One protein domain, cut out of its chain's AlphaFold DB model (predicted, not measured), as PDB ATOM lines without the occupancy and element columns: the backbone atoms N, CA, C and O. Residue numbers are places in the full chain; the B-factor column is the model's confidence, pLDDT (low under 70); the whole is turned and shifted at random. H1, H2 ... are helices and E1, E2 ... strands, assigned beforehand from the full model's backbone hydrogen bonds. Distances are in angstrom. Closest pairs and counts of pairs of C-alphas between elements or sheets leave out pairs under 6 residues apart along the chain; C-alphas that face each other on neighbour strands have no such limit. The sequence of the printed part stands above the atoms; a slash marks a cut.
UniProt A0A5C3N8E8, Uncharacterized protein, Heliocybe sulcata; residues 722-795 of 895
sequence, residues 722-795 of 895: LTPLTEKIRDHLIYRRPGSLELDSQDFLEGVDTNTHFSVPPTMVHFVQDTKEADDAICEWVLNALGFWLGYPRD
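AT A GLANCE: This is residues 722 to 795 of the 895 residues of an uncharacterized protein of Heliocybe sulcata (UniProt A0A5C3N8E8). A short two-stranded ribbon, E1 beside E2, has two helices packed over one face of it: long H3, mostly by E2, and H1, mostly by E1. The two helices cross each other at a steep angle, and the small helix H2, directly after E1, sits near the first part of H1 and the last residue of H3. The printed part has 74 residues with three named helices and two named strands, in the order H1, E1, H2, E2, H3; the sheet has the order E1, E2 and is antiparallel, and the class is mostly helix. The whole is compact, with a radius of gyration of the C-alphas of 12.3 A, and elongated, spanning 38 by 23 by 23 A.

HOW THE PARTS SIT: Strands E1, residues 741 to 744, and E2, residues 757 to 760, are antiparallel neighbours, with 155 degrees between their directions. The C-alphas of Glu 742 and Ser 759 face each other at 4.6 A; N 741 and O 760, 2.9 A apart, and N 758 and O 743, 2.8 A apart, are within hydrogen-bond range. The closest C-alphas of E2 and H3, residues 772 to 789, are those of Phe 758 and Ala 785, 6.1 A apart. For H1, residues 723 to 734, and E1 they are those of His 732 and Leu 741, 7.0 A apart. H1 and H3 touch, H3 with residues 778 to 782 alone; their closest C-alphas, of Arg 730 and Ile 778, are 5.9 A apart. They run opposite ways at a steep tilt of 54 degrees. H2, residues 745 to 748, is close to H1 but not clearly touching, with the C-alphas of Leu 725 and Phe 748 closest at 6.4 A. H2 is likewise close to H3 but not clearly touching, with Ser 745 and Trp 789 closest at 6.1 A between C-alphas. In H1 and H3 every O i to N i+4 pair is within hydrogen-bond range; H2 is too short for such a pair.

IN THESE COORDINATES: E1 measures 10.1 A from first to last C-alpha and E2 10.2 A; C-alpha 741 is at (146.655, 214.975, 131.721). H3 is the longest helix, 25.9 A, ending with C-alpha 789 at (161.110, 213.550, 137.102). H1 measures 15.9 A, beginning with C-alpha 723 at (148.537, 207.404, 146.011), and H2 5.7 A.

THE WHOLE: The C-alphas of Asp 753 and Val 768, the two farthest apart, are 37.8 A from each other. The printed part has no cut. The link from E2 to H3, with 11 residues between them, is long; the link from E1 to H2 is tight. Mean pLDDT of the printed part is 85.5, and residues 763 to 770 are under 70.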
ATOM      1  N   LEU A 722     152.705 207.438 146.844       94.69
ATOM      2  CA  LEU A 722     152.339 207.428 145.420       94.69
ATOM      3  C   LEU A 722     150.837 207.555 145.165       94.69
ATOM      4  O   LEU A 722     150.443 207.779 144.022       94.69
ATOM      5  N   THR A 723     149.991 207.443 146.192       94.81
ATOM      6  CA  THR A 723     148.537 207.404 146.011       94.81
ATOM      7  C   THR A 723     147.981 208.606 145.230       94.81
ATOM      8  O   THR A 723     147.277 208.355 144.256       94.81
ATOM      9  N   PRO A 724     148.340 209.879 145.509       95.00
ATOM     10  CA  PRO A 724     147.827 211.015 144.733       95.00
ATOM     11  C   PRO A 724     148.156 210.941 143.231       95.00
ATOM     12  O   PRO A 724     147.329 211.310 142.399       95.00
ATOM     13  N   LEU A 725     149.336 210.421 142.876       95.94
ATOM     14  CA  LEU A 725     149.775 210.247 141.490       95.94
ATOM     15  C   LEU A 725     149.053 209.073 140.813       95.94
ATOM     16  O   LEU A 725     148.522 209.219 139.710       95.94
ATOM     17  N   THR A 726     149.008 207.919 141.484       95.62
ATOM     18  CA  THR A 726     148.330 206.713 140.992       95.62
ATOM     19  C   THR A 726     146.839 206.960 140.778       95.62
ATOM     20  O   THR A 726     146.314 206.556 139.745       95.62
ATOM     21  N   GLU A 727     146.160 207.662 141.690       94.00
ATOM     22  CA  GLU A 727     144.737 207.989 141.543       94.00
ATOM     23  C   GLU A 727     144.492 209.007 140.415       94.00
ATOM     24  O   GLU A 727     143.637 208.765 139.565       94.00
ATOM     25  N   LYS A 728     145.290 210.084 140.309       94.00
ATOM     26  CA  LYS A 728     145.154 211.084 139.225       94.00
ATOM     27  C   LYS A 728     145.367 210.463 137.831       94.00
ATOM     28  O   LYS A 728     144.669 210.838 136.889       94.00
ATOM     29  N   ILE A 729     146.269 209.481 137.699       93.06
ATOM     30  CA  ILE A 729     146.492 208.720 136.454       93.06
ATOM     31  C   ILE A 729     145.387 207.673 136.212       93.06
ATOM     32  O   ILE A 729     144.863 207.606 135.099       93.06
ATOM     33  N   ARG A 730     144.987 206.893 137.229       91.25
ATOM     34  CA  ARG A 730     143.865 205.931 137.155       91.25
ATOM     35  C   ARG A 730     142.599 206.609 136.638       91.25
ATOM     36  O   ARG A 730     142.008 206.153 135.662       91.25
ATOM     37  N   ASP A 731     142.217 207.716 137.259       89.88
ATOM     38  CA  ASP A 731     140.975 208.425 136.961       89.88
ATOM     39  C   ASP A 731     140.992 209.047 135.548       89.88
ATOM     40  O   ASP A 731     139.949 209.176 134.908       89.88
ATOM     41  N   HIS A 732     142.165 209.402 135.016       88.44
ATOM     42  CA  HIS A 732     142.314 209.847 133.624       88.44
ATOM     43  C   HIS A 732     142.117 208.705 132.619       88.44
ATOM     44  O   HIS A 732     141.370 208.857 131.650       88.44
ATOM     45  N   LEU A 733     142.745 207.551 132.874       86.00
ATOM     46  CA  LEU A 733     142.698 206.380 131.991       86.00
ATOM     47  C   LEU A 733     141.338 205.658 132.021       86.00
ATOM     48  O   LEU A 733     140.890 205.177 130.980       86.00
ATOM     49  N   ILE A 734     140.663 205.610 133.177       84.12
ATOM     50  CA  ILE A 734     139.337 204.985 133.326       84.12
ATOM     51  C   ILE A 734     138.223 205.911 132.816       84.12
ATOM     52  O   ILE A 734     137.397 205.480 132.011       84.12
ATOM     53  N   TYR A 735     138.199 207.189 133.219       82.12
ATOM     54  CA  TYR A 735     137.101 208.107 132.868       82.12
ATOM     55  C   TYR A 735     137.269 208.825 131.516       82.12
ATOM     56  O   TYR A 735     136.496 209.733 131.214       82.12
ATOM     57  N   ARG A 736     138.239 208.411 130.682       70.12
ATOM     58  CA  ARG A 736     138.392 208.820 129.267       70.12
ATOM     59  C   ARG A 736     138.347 210.340 129.051       70.12
ATOM     60  O   ARG A 736     137.581 210.844 128.225       70.12
ATOM     61  N   ARG A 737     139.165 211.092 129.792       74.12
ATOM     62  CA  ARG A 737     139.234 212.553 129.617       74.12
ATOM     63  C   ARG A 737     139.816 212.877 128.222       74.12
ATOM     64  O   ARG A 737     140.793 212.242 127.826       74.12
ATOM     65  N   PRO A 738     139.227 213.820 127.459       71.88
ATOM     66  CA  PRO A 738     139.561 214.010 126.041       71.88
ATOM     67  C   PRO A 738     140.824 214.849 125.780       71.88
ATOM     68  O   PRO A 738     141.328 214.838 124.660       71.88
ATOM     69  N   GLY A 739     141.325 215.584 126.779       83.31
ATOM     70  CA  GLY A 739     142.630 216.253 126.721       83.31
ATOM     71  C   GLY A 739     143.765 215.342 127.197       83.31
ATOM     72  O   GLY A 739     143.525 214.218 127.638       83.31
ATOM     73  N   SER A 740     145.000 215.832 127.156       88.75
ATOM     74  CA  SER A 740     146.083 215.249 127.951       88.75
ATOM     75  C   SER A 740     145.890 215.544 129.446       88.75
ATOM     76  O   SER A 740     145.188 216.481 129.834       88.75
ATOM     77  N   LEU A 741     146.502 214.719 130.293       91.50
ATOM     78  CA  LEU A 741     146.655 214.975 131.721       91.50
ATOM     79  C   LEU A 741     148.073 215.487 131.964       91.50
ATOM     80  O   LEU A 741     149.028 214.715 131.885       91.50
ATOM     81  N   GLU A 742     148.186 216.764 132.307       93.31
ATOM     82  CA  GLU A 742     149.449 217.371 132.725       93.31
ATOM     83  C   GLU A 742     149.715 217.112 134.216       93.31
ATOM     84  O   GLU A 742     148.806 217.165 135.059       93.31
ATOM     85  N   LEU A 743     150.970 216.790 134.531       94.50
ATOM     86  CA  LEU A 743     151.450 216.434 135.862       94.50
ATOM     87  C   LEU A 743     152.762 217.166 136.162       94.50
ATOM     88  O   LEU A 743     153.743 217.012 135.436       94.50
ATOM     89  N   ASP A 744     152.790 217.890 137.272       92.44
ATOM     90  CA  ASP A 744     153.935 218.676 137.728       92.44
ATOM     91  C   ASP A 744     154.693 217.905 138.812       92.44
ATOM     92  O   ASP A 744     154.074 217.373 139.732       92.44
ATOM     93  N   SER A 745     156.026 217.827 138.742       92.25
ATOM     94  CA  SER A 745     156.807 217.044 139.715       92.25
ATOM     95  C   SER A 745     156.581 217.497 141.162       92.25
ATOM     96  O   SER A 745     156.518 216.658 142.062       92.25
ATOM     97  N   GLN A 746     156.397 218.801 141.389       92.56
ATOM     98  CA  GLN A 746     156.211 219.377 142.725       92.56
ATOM     99  C   GLN A 746     154.816 219.119 143.332       92.56
ATOM    100  O   GLN A 746     154.686 219.197 144.552       92.56
ATOM    101  N   ASP A 747     153.810 218.713 142.541       92.19
ATOM    102  CA  ASP A 747     152.511 218.227 143.057       92.19
ATOM    103  C   ASP A 747     152.654 216.874 143.799       92.19
ATOM    104  O   ASP A 747     151.797 216.518 144.612       92.19
ATOM    105  N   PHE A 748     153.692 216.081 143.482       92.38
ATOM    106  CA  PHE A 748     153.804 214.664 143.883       92.38
ATOM    107  C   PHE A 748     155.111 214.289 144.589       92.38
ATOM    108  O   PHE A 748     155.175 213.232 145.218       92.38
ATOM    109  N   LEU A 749     156.156 215.111 144.471       88.88
ATOM    110  CA  LEU A 749     157.485 214.854 145.022       88.88
ATOM    111  C   LEU A 749     157.965 216.065 145.836       88.88
ATOM    112  O   LEU A 749     158.514 217.030 145.302       88.88
ATOM    113  N   GLU A 750     157.779 215.991 147.154       84.12
ATOM    114  CA  GLU A 750     158.301 216.985 148.092       84.12
ATOM    115  C   GLU A 750     159.842 217.020 148.042       84.12
ATOM    116  O   GLU A 750     160.502 215.981 148.110       84.12
ATOM    117  N   GLY A 751     160.420 218.219 147.916       77.44
ATOM    118  CA  GLY A 751     161.874 218.421 147.902       77.44
ATOM    119  C   GLY A 751     162.572 218.265 146.542       77.44
ATOM    120  O   GLY A 751     163.788 218.101 146.520       77.44
ATOM    121  N   VAL A 752     161.853 218.316 145.413       82.38
ATOM    122  CA  VAL A 752     162.479 218.354 144.075       82.38
ATOM    123  C   VAL A 752     162.803 219.795 143.659       82.38
ATOM    124  O   VAL A 752     161.901 220.612 143.461       82.38
ATOM    125  N   ASP A 753     164.096 220.080 143.459       78.00
ATOM    126  CA  ASP A 753     164.648 221.410 143.132       78.00
ATOM    127  C   ASP A 753     164.078 222.052 141.851       78.00
ATOM    128  O   ASP A 753     164.160 223.266 141.669       78.00
ATOM    129  N   THR A 754     163.522 221.251 140.936       82.62
ATOM    130  CA  THR A 754     162.983 221.716 139.649       82.62
ATOM    131  C   THR A 754     161.586 221.159 139.397       82.62
ATOM    132  O   THR A 754     161.387 219.942 139.328       82.62
ATOM    133  N   ASN A 755     160.608 222.051 139.209       89.56
ATOM    134  CA  ASN A 755     159.315 221.625 138.689       89.56
ATOM    135  C   ASN A 755     159.488 221.154 137.240       89.56
ATOM    136  O   ASN A 755     160.067 221.864 136.416       89.56
ATOM    137  N   THR A 756     159.025 219.946 136.938       90.06
ATOM    138  CA  THR A 756     159.136 219.334 135.610       90.06
ATOM    139  C   THR A 756     157.791 218.757 135.188       90.06
ATOM    140  O   THR A 756     157.206 217.933 135.888       90.06
ATOM    141  N   HIS A 757     157.295 219.200 134.035       91.69
ATOM    142  CA  HIS A 757     155.986 218.807 133.514       91.69
ATOM    143  C   HIS A 757     156.067 217.471 132.767       91.69
ATOM    144  O   HIS A 757     156.964 217.264 131.947       91.69
ATOM    145  N   PHE A 758     155.117 216.577 133.025       92.25
ATOM    146  CA  PHE A 758     154.960 215.294 132.349       92.25
ATOM    147  C   PHE A 758     153.511 215.124 131.877       92.25
ATOM    148  O   PHE A 758     152.578 215.235 132.672       92.25
ATOM    149  N   SER A 759     153.325 214.828 130.589       92.44
ATOM    150  CA  SER A 759     152.007 214.736 129.949       92.44
ATOM    151  C   SER A 759     151.607 213.279 129.701       92.44
ATOM    152  O   SER A 759     152.334 212.529 129.044       92.44
ATOM    153  N   VAL A 760     150.431 212.870 130.188       90.31
ATOM    154  CA  VAL A 760     149.804 211.585 129.837       90.31
ATOM    155  C   VAL A 760     148.776 211.825 128.719       90.31
ATOM    156  O   VAL A 760     147.829 212.591 128.917       90.31
ATOM    157  N   PRO A 761     148.904 211.182 127.543       87.38
ATOM    158  CA  PRO A 761     148.051 211.456 126.388       87.38
ATOM    159  C   PRO A 761     146.578 211.044 126.606       87.38
ATOM    160  O   PRO A 761     146.278 210.203 127.464       87.38
ATOM    161  N   PRO A 762     145.636 211.595 125.813       82.00
ATOM    162  CA  PRO A 762     144.236 211.174 125.829       82.00
ATOM    163  C   PRO A 762     144.089 209.703 125.416       82.00
ATOM    164  O   PRO A 762     144.684 209.247 124.436       82.00
ATOM    165  N   THR A 763     143.269 208.946 126.149       69.75
ATOM    166  CA  THR A 763     143.111 207.496 125.951       69.75
ATOM    167  C   THR A 763     141.796 207.146 125.249       69.75
ATOM    168  O   THR A 763     140.712 207.268 125.810       69.75
ATOM    169  N   MET A 764     141.909 206.640 124.016       59.94
ATOM    170  CA  MET A 764     140.787 206.112 123.214       59.94
ATOM    171  C   MET A 764     140.282 204.740 123.701       59.94
ATOM    172  O   MET A 764     139.138 204.353 123.449       59.94
ATOM    173  N   VAL A 765     141.141 203.965 124.367       59.56
ATOM    174  CA  VAL A 765     140.855 202.588 124.800       59.56
ATOM    175  C   VAL A 765     139.808 202.592 125.921       59.56
ATOM    176  O   VAL A 765     139.740 203.526 126.715       59.56
ATOM    177  N   HIS A 766     138.952 201.572 125.975       60.78
ATOM    178  CA  HIS A 766     138.154 201.310 127.173       60.78
ATOM    179  C   HIS A 766     138.919 200.299 128.021       60.78
ATOM    180  O   HIS A 766     138.963 199.118 127.684       60.78
ATOM    181  N   PHE A 767     139.526 200.760 129.109       64.75
ATOM    182  CA  PHE A 767     139.873 199.862 130.202       64.75
ATOM    183  C   PHE A 767     138.584 199.540 130.955       64.75
ATOM    184  O   PHE A 767     137.800 200.444 131.246       64.75
ATOM    185  N   VAL A 768     138.309 198.259 131.194       64.12
ATOM    186  CA  VAL A 768     137.223 197.868 132.098       64.12
ATOM    187  C   VAL A 768     137.770 197.996 133.516       64.12
ATOM    188  O   VAL A 768     138.923 197.644 133.768       64.12
ATOM    189  N   GLN A 769     136.972 198.559 134.418       63.81
ATOM    190  CA  GLN A 769     137.366 198.733 135.812       63.81
ATOM    191  C   GLN A 769     137.724 197.371 136.440       63.81
ATOM    192  O   GLN A 769     137.152 196.347 136.067       63.81
ATOM    193  N   ASP A 770     138.714 197.371 137.333       66.12
ATOM    194  CA  ASP A 770     139.232 196.189 138.037       66.12
ATOM    195  C   ASP A 770     139.776 195.074 137.106       66.12
ATOM    196  O   ASP A 770     139.788 193.891 137.453       66.12
ATOM    197  N   THR A 771     140.254 195.442 135.905       77.94
ATOM    198  CA  THR A 771     141.023 194.537 135.030       77.94
ATOM    199  C   THR A 771     142.524 194.729 135.193       77.94
ATOM    200  O   THR A 771     143.034 195.849 135.204       77.94
ATOM    201  N   LYS A 772     143.261 193.616 135.222       82.62
ATOM    202  CA  LYS A 772     144.720 193.620 135.358       82.62
ATOM    203  C   LYS A 772     145.412 194.414 134.243       82.62
ATOM    204  O   LYS A 772     146.422 195.068 134.480       82.62
ATOM    205  N   GLU A 773     144.870 194.377 133.031       82.06
ATOM    206  CA  GLU A 773     145.353 195.150 131.889       82.06
ATOM    207  C   GLU A 773     145.261 196.668 132.123       82.06
ATOM    208  O   GLU A 773     146.075 197.412 131.573       82.06
ATOM    209  N   ALA A 774     144.309 197.131 132.942       82.38
ATOM    210  CA  ALA A 774     144.234 198.515 133.400       82.38
ATOM    211  C   ALA A 774     145.300 198.803 134.466       82.38
ATOM    212  O   ALA A 774     146.031 199.784 134.340       82.38
ATOM    213  N   ASP A 775     145.443 197.929 135.466       88.88
ATOM    214  CA  ASP A 775     146.410 198.100 136.559       88.88
ATOM    215  C   ASP A 775     147.860 198.123 136.060       88.88
ATOM    216  O   ASP A 775     148.628 199.019 136.422       88.88
ATOM    217  N   ASP A 776     148.231 197.188 135.177       88.56
ATOM    218  CA  ASP A 776     149.551 197.140 134.538       88.56
ATOM    219  C   ASP A 776     149.803 198.423 133.703       88.56
ATOM    220  O   ASP A 776     150.916 198.957 133.706       88.56
ATOM    221  N   ALA A 777     148.775 198.978 133.041       88.06
ATOM    222  CA  ALA A 777     148.879 200.223 132.272       88.06
ATOM    223  C   ALA A 777     148.997 201.481 133.156       88.06
ATOM    224  O   ALA A 777     149.795 202.371 132.848       88.06
ATOM    225  N   ILE A 778     148.252 201.554 134.265       91.69
ATOM    226  CA  ILE A 778     148.364 202.630 135.264       91.69
ATOM    227  C   ILE A 778     149.762 202.606 135.888       91.69
ATOM    228  O   ILE A 778     150.421 203.645 135.964       91.69
ATOM    229  N   CYS A 779     150.249 201.422 136.270       93.06
ATOM    230  CA  CYS A 779     151.586 201.243 136.829       93.06
ATOM    231  C   CYS A 779     152.686 201.712 135.866       93.06
ATOM    232  O   CYS A 779     153.594 202.428 136.285       93.06
ATOM    233  N   GLU A 780     152.610 201.368 134.576       91.88
ATOM    234  CA  GLU A 780     153.592 201.835 133.590       91.88
ATOM    235  C   GLU A 780     153.580 203.365 133.416       91.88
ATOM    236  O   GLU A 780     154.654 203.963 133.344       91.88
ATOM    237  N   TRP A 781     152.413 204.024 133.423       93.12
ATOM    238  CA  TRP A 781     152.341 205.492 133.356       93.12
ATOM    239  C   TRP A 781     152.859 206.186 134.622       93.12
ATOM    240  O   TRP A 781     153.625 207.144 134.509       93.12
ATOM    241  N   VAL A 782     152.530 205.671 135.813       94.62
ATOM    242  CA  VAL A 782     153.081 206.151 137.096       94.62
ATOM    243  C   VAL A 782     154.608 206.037 137.104       94.62
ATOM    244  O   VAL A 782     155.304 206.990 137.454       94.62
ATOM    245  N   LEU A 783     155.155 204.900 136.663       93.94
ATOM    246  CA  LEU A 783     156.603 204.705 136.578       93.94
ATOM    247  C   LEU A 783     157.263 205.581 135.505       93.94
ATOM    248  O   LEU A 783     158.406 205.991 135.700       93.94
ATOM    249  N   ASN A 784     156.582 205.892 134.398       92.31
ATOM    250  CA  ASN A 784     157.098 206.819 133.386       92.31
ATOM    251  C   ASN A 784     157.214 208.250 133.927       92.31
ATOM    252  O   ASN A 784     158.272 208.853 133.756       92.31
ATOM    253  N   ALA A 785     156.195 208.753 134.637       92.06
ATOM    254  CA  ALA A 785     156.232 210.076 135.267       92.06
ATOM    255  C   ALA A 785     157.380 210.183 136.289       92.06
ATOM    256  O   ALA A 785     158.248 211.045 136.174       92.06
ATOM    257  N   LEU A 786     157.461 209.227 137.224       91.75
ATOM    258  CA  LEU A 786     158.542 209.160 138.215       91.75
ATOM    259  C   LEU A 786     159.927 209.008 137.564       91.75
ATOM    260  O   LEU A 786     160.893 209.617 138.013       91.75
ATOM    261  N   GLY A 787     160.038 208.199 136.506       89.94
ATOM    262  CA  GLY A 787     161.282 208.019 135.758       89.94
ATOM    263  C   GLY A 787     161.729 209.295 135.047       89.94
ATOM    264  O   GLY A 787     162.917 209.599 135.037       89.94
ATOM    265  N   PHE A 788     160.793 210.073 134.504       90.06
ATOM    266  CA  PHE A 788     161.080 211.374 133.906       90.06
ATOM    267  C   PHE A 788     161.568 212.379 134.963       90.06
ATOM    268  O   PHE A 788     162.682 212.888 134.846       90.06
ATOM    269  N   TRP A 789     160.798 212.583 136.038       90.50
ATOM    270  CA  TRP A 789     161.110 213.550 137.102       90.50
ATOM    271  C   TRP A 789     162.407 213.251 137.864       90.50
ATOM    272  O   TRP A 789     163.112 214.172 138.264       90.50
ATOM    273  N   LEU A 790     162.748 211.973 138.059       88.31
ATOM    274  CA  LEU A 790     163.942 211.561 138.808       88.31
ATOM    275  C   LEU A 790     165.195 211.379 137.927       88.31
ATOM    276  O   LEU A 790     166.220 210.912 138.423       88.31
ATOM    277  N   GLY A 791     165.138 211.707 136.630       86.12
ATOM    278  CA  GLY A 791     166.281 211.572 135.713       86.12
ATOM    279  C   GLY A 791     166.601 210.131 135.280       86.12
ATOM    280  O   GLY A 791     167.695 209.858 134.786       86.12
ATOM    281  N   TYR A 792     165.642 209.212 135.424       87.56
ATOM    282  CA  TYR A 792     165.711 207.799 135.032       87.56
ATOM    283  C   TYR A 792     164.705 207.476 133.903       87.56
ATOM    284  O   TYR A 792     163.799 206.655 134.091       87.56
ATOM    285  N   PRO A 793     164.825 208.103 132.713       81.56
ATOM    286  CA  PRO A 793     163.854 207.952 131.632       81.56
ATOM    287  C   PRO A 793     163.701 206.488 131.205       81.56
ATOM    288  O   PRO A 793     164.676 205.736 131.072       81.56
ATOM    289  N   ARG A 794     162.447 206.077 130.983       85.31
ATOM    290  CA  ARG A 794     162.076 204.688 130.661       85.31
ATOM    291  C   ARG A 794     161.985 204.417 129.153       85.31
ATOM    292  O   ARG A 794     161.852 203.252 128.764       85.31
ATOM    293  N   ASP A 795     162.138 205.461 128.336       76.69
ATOM    294  CA  ASP A 795     161.993 205.463 126.877       76.69
ATOM    295  C   ASP A 795     163.020 204.604 126.128       76.69
ATOM    296  O   ASP A 795     164.211 204.531 126.453       76.69
TER     297      ASP A 795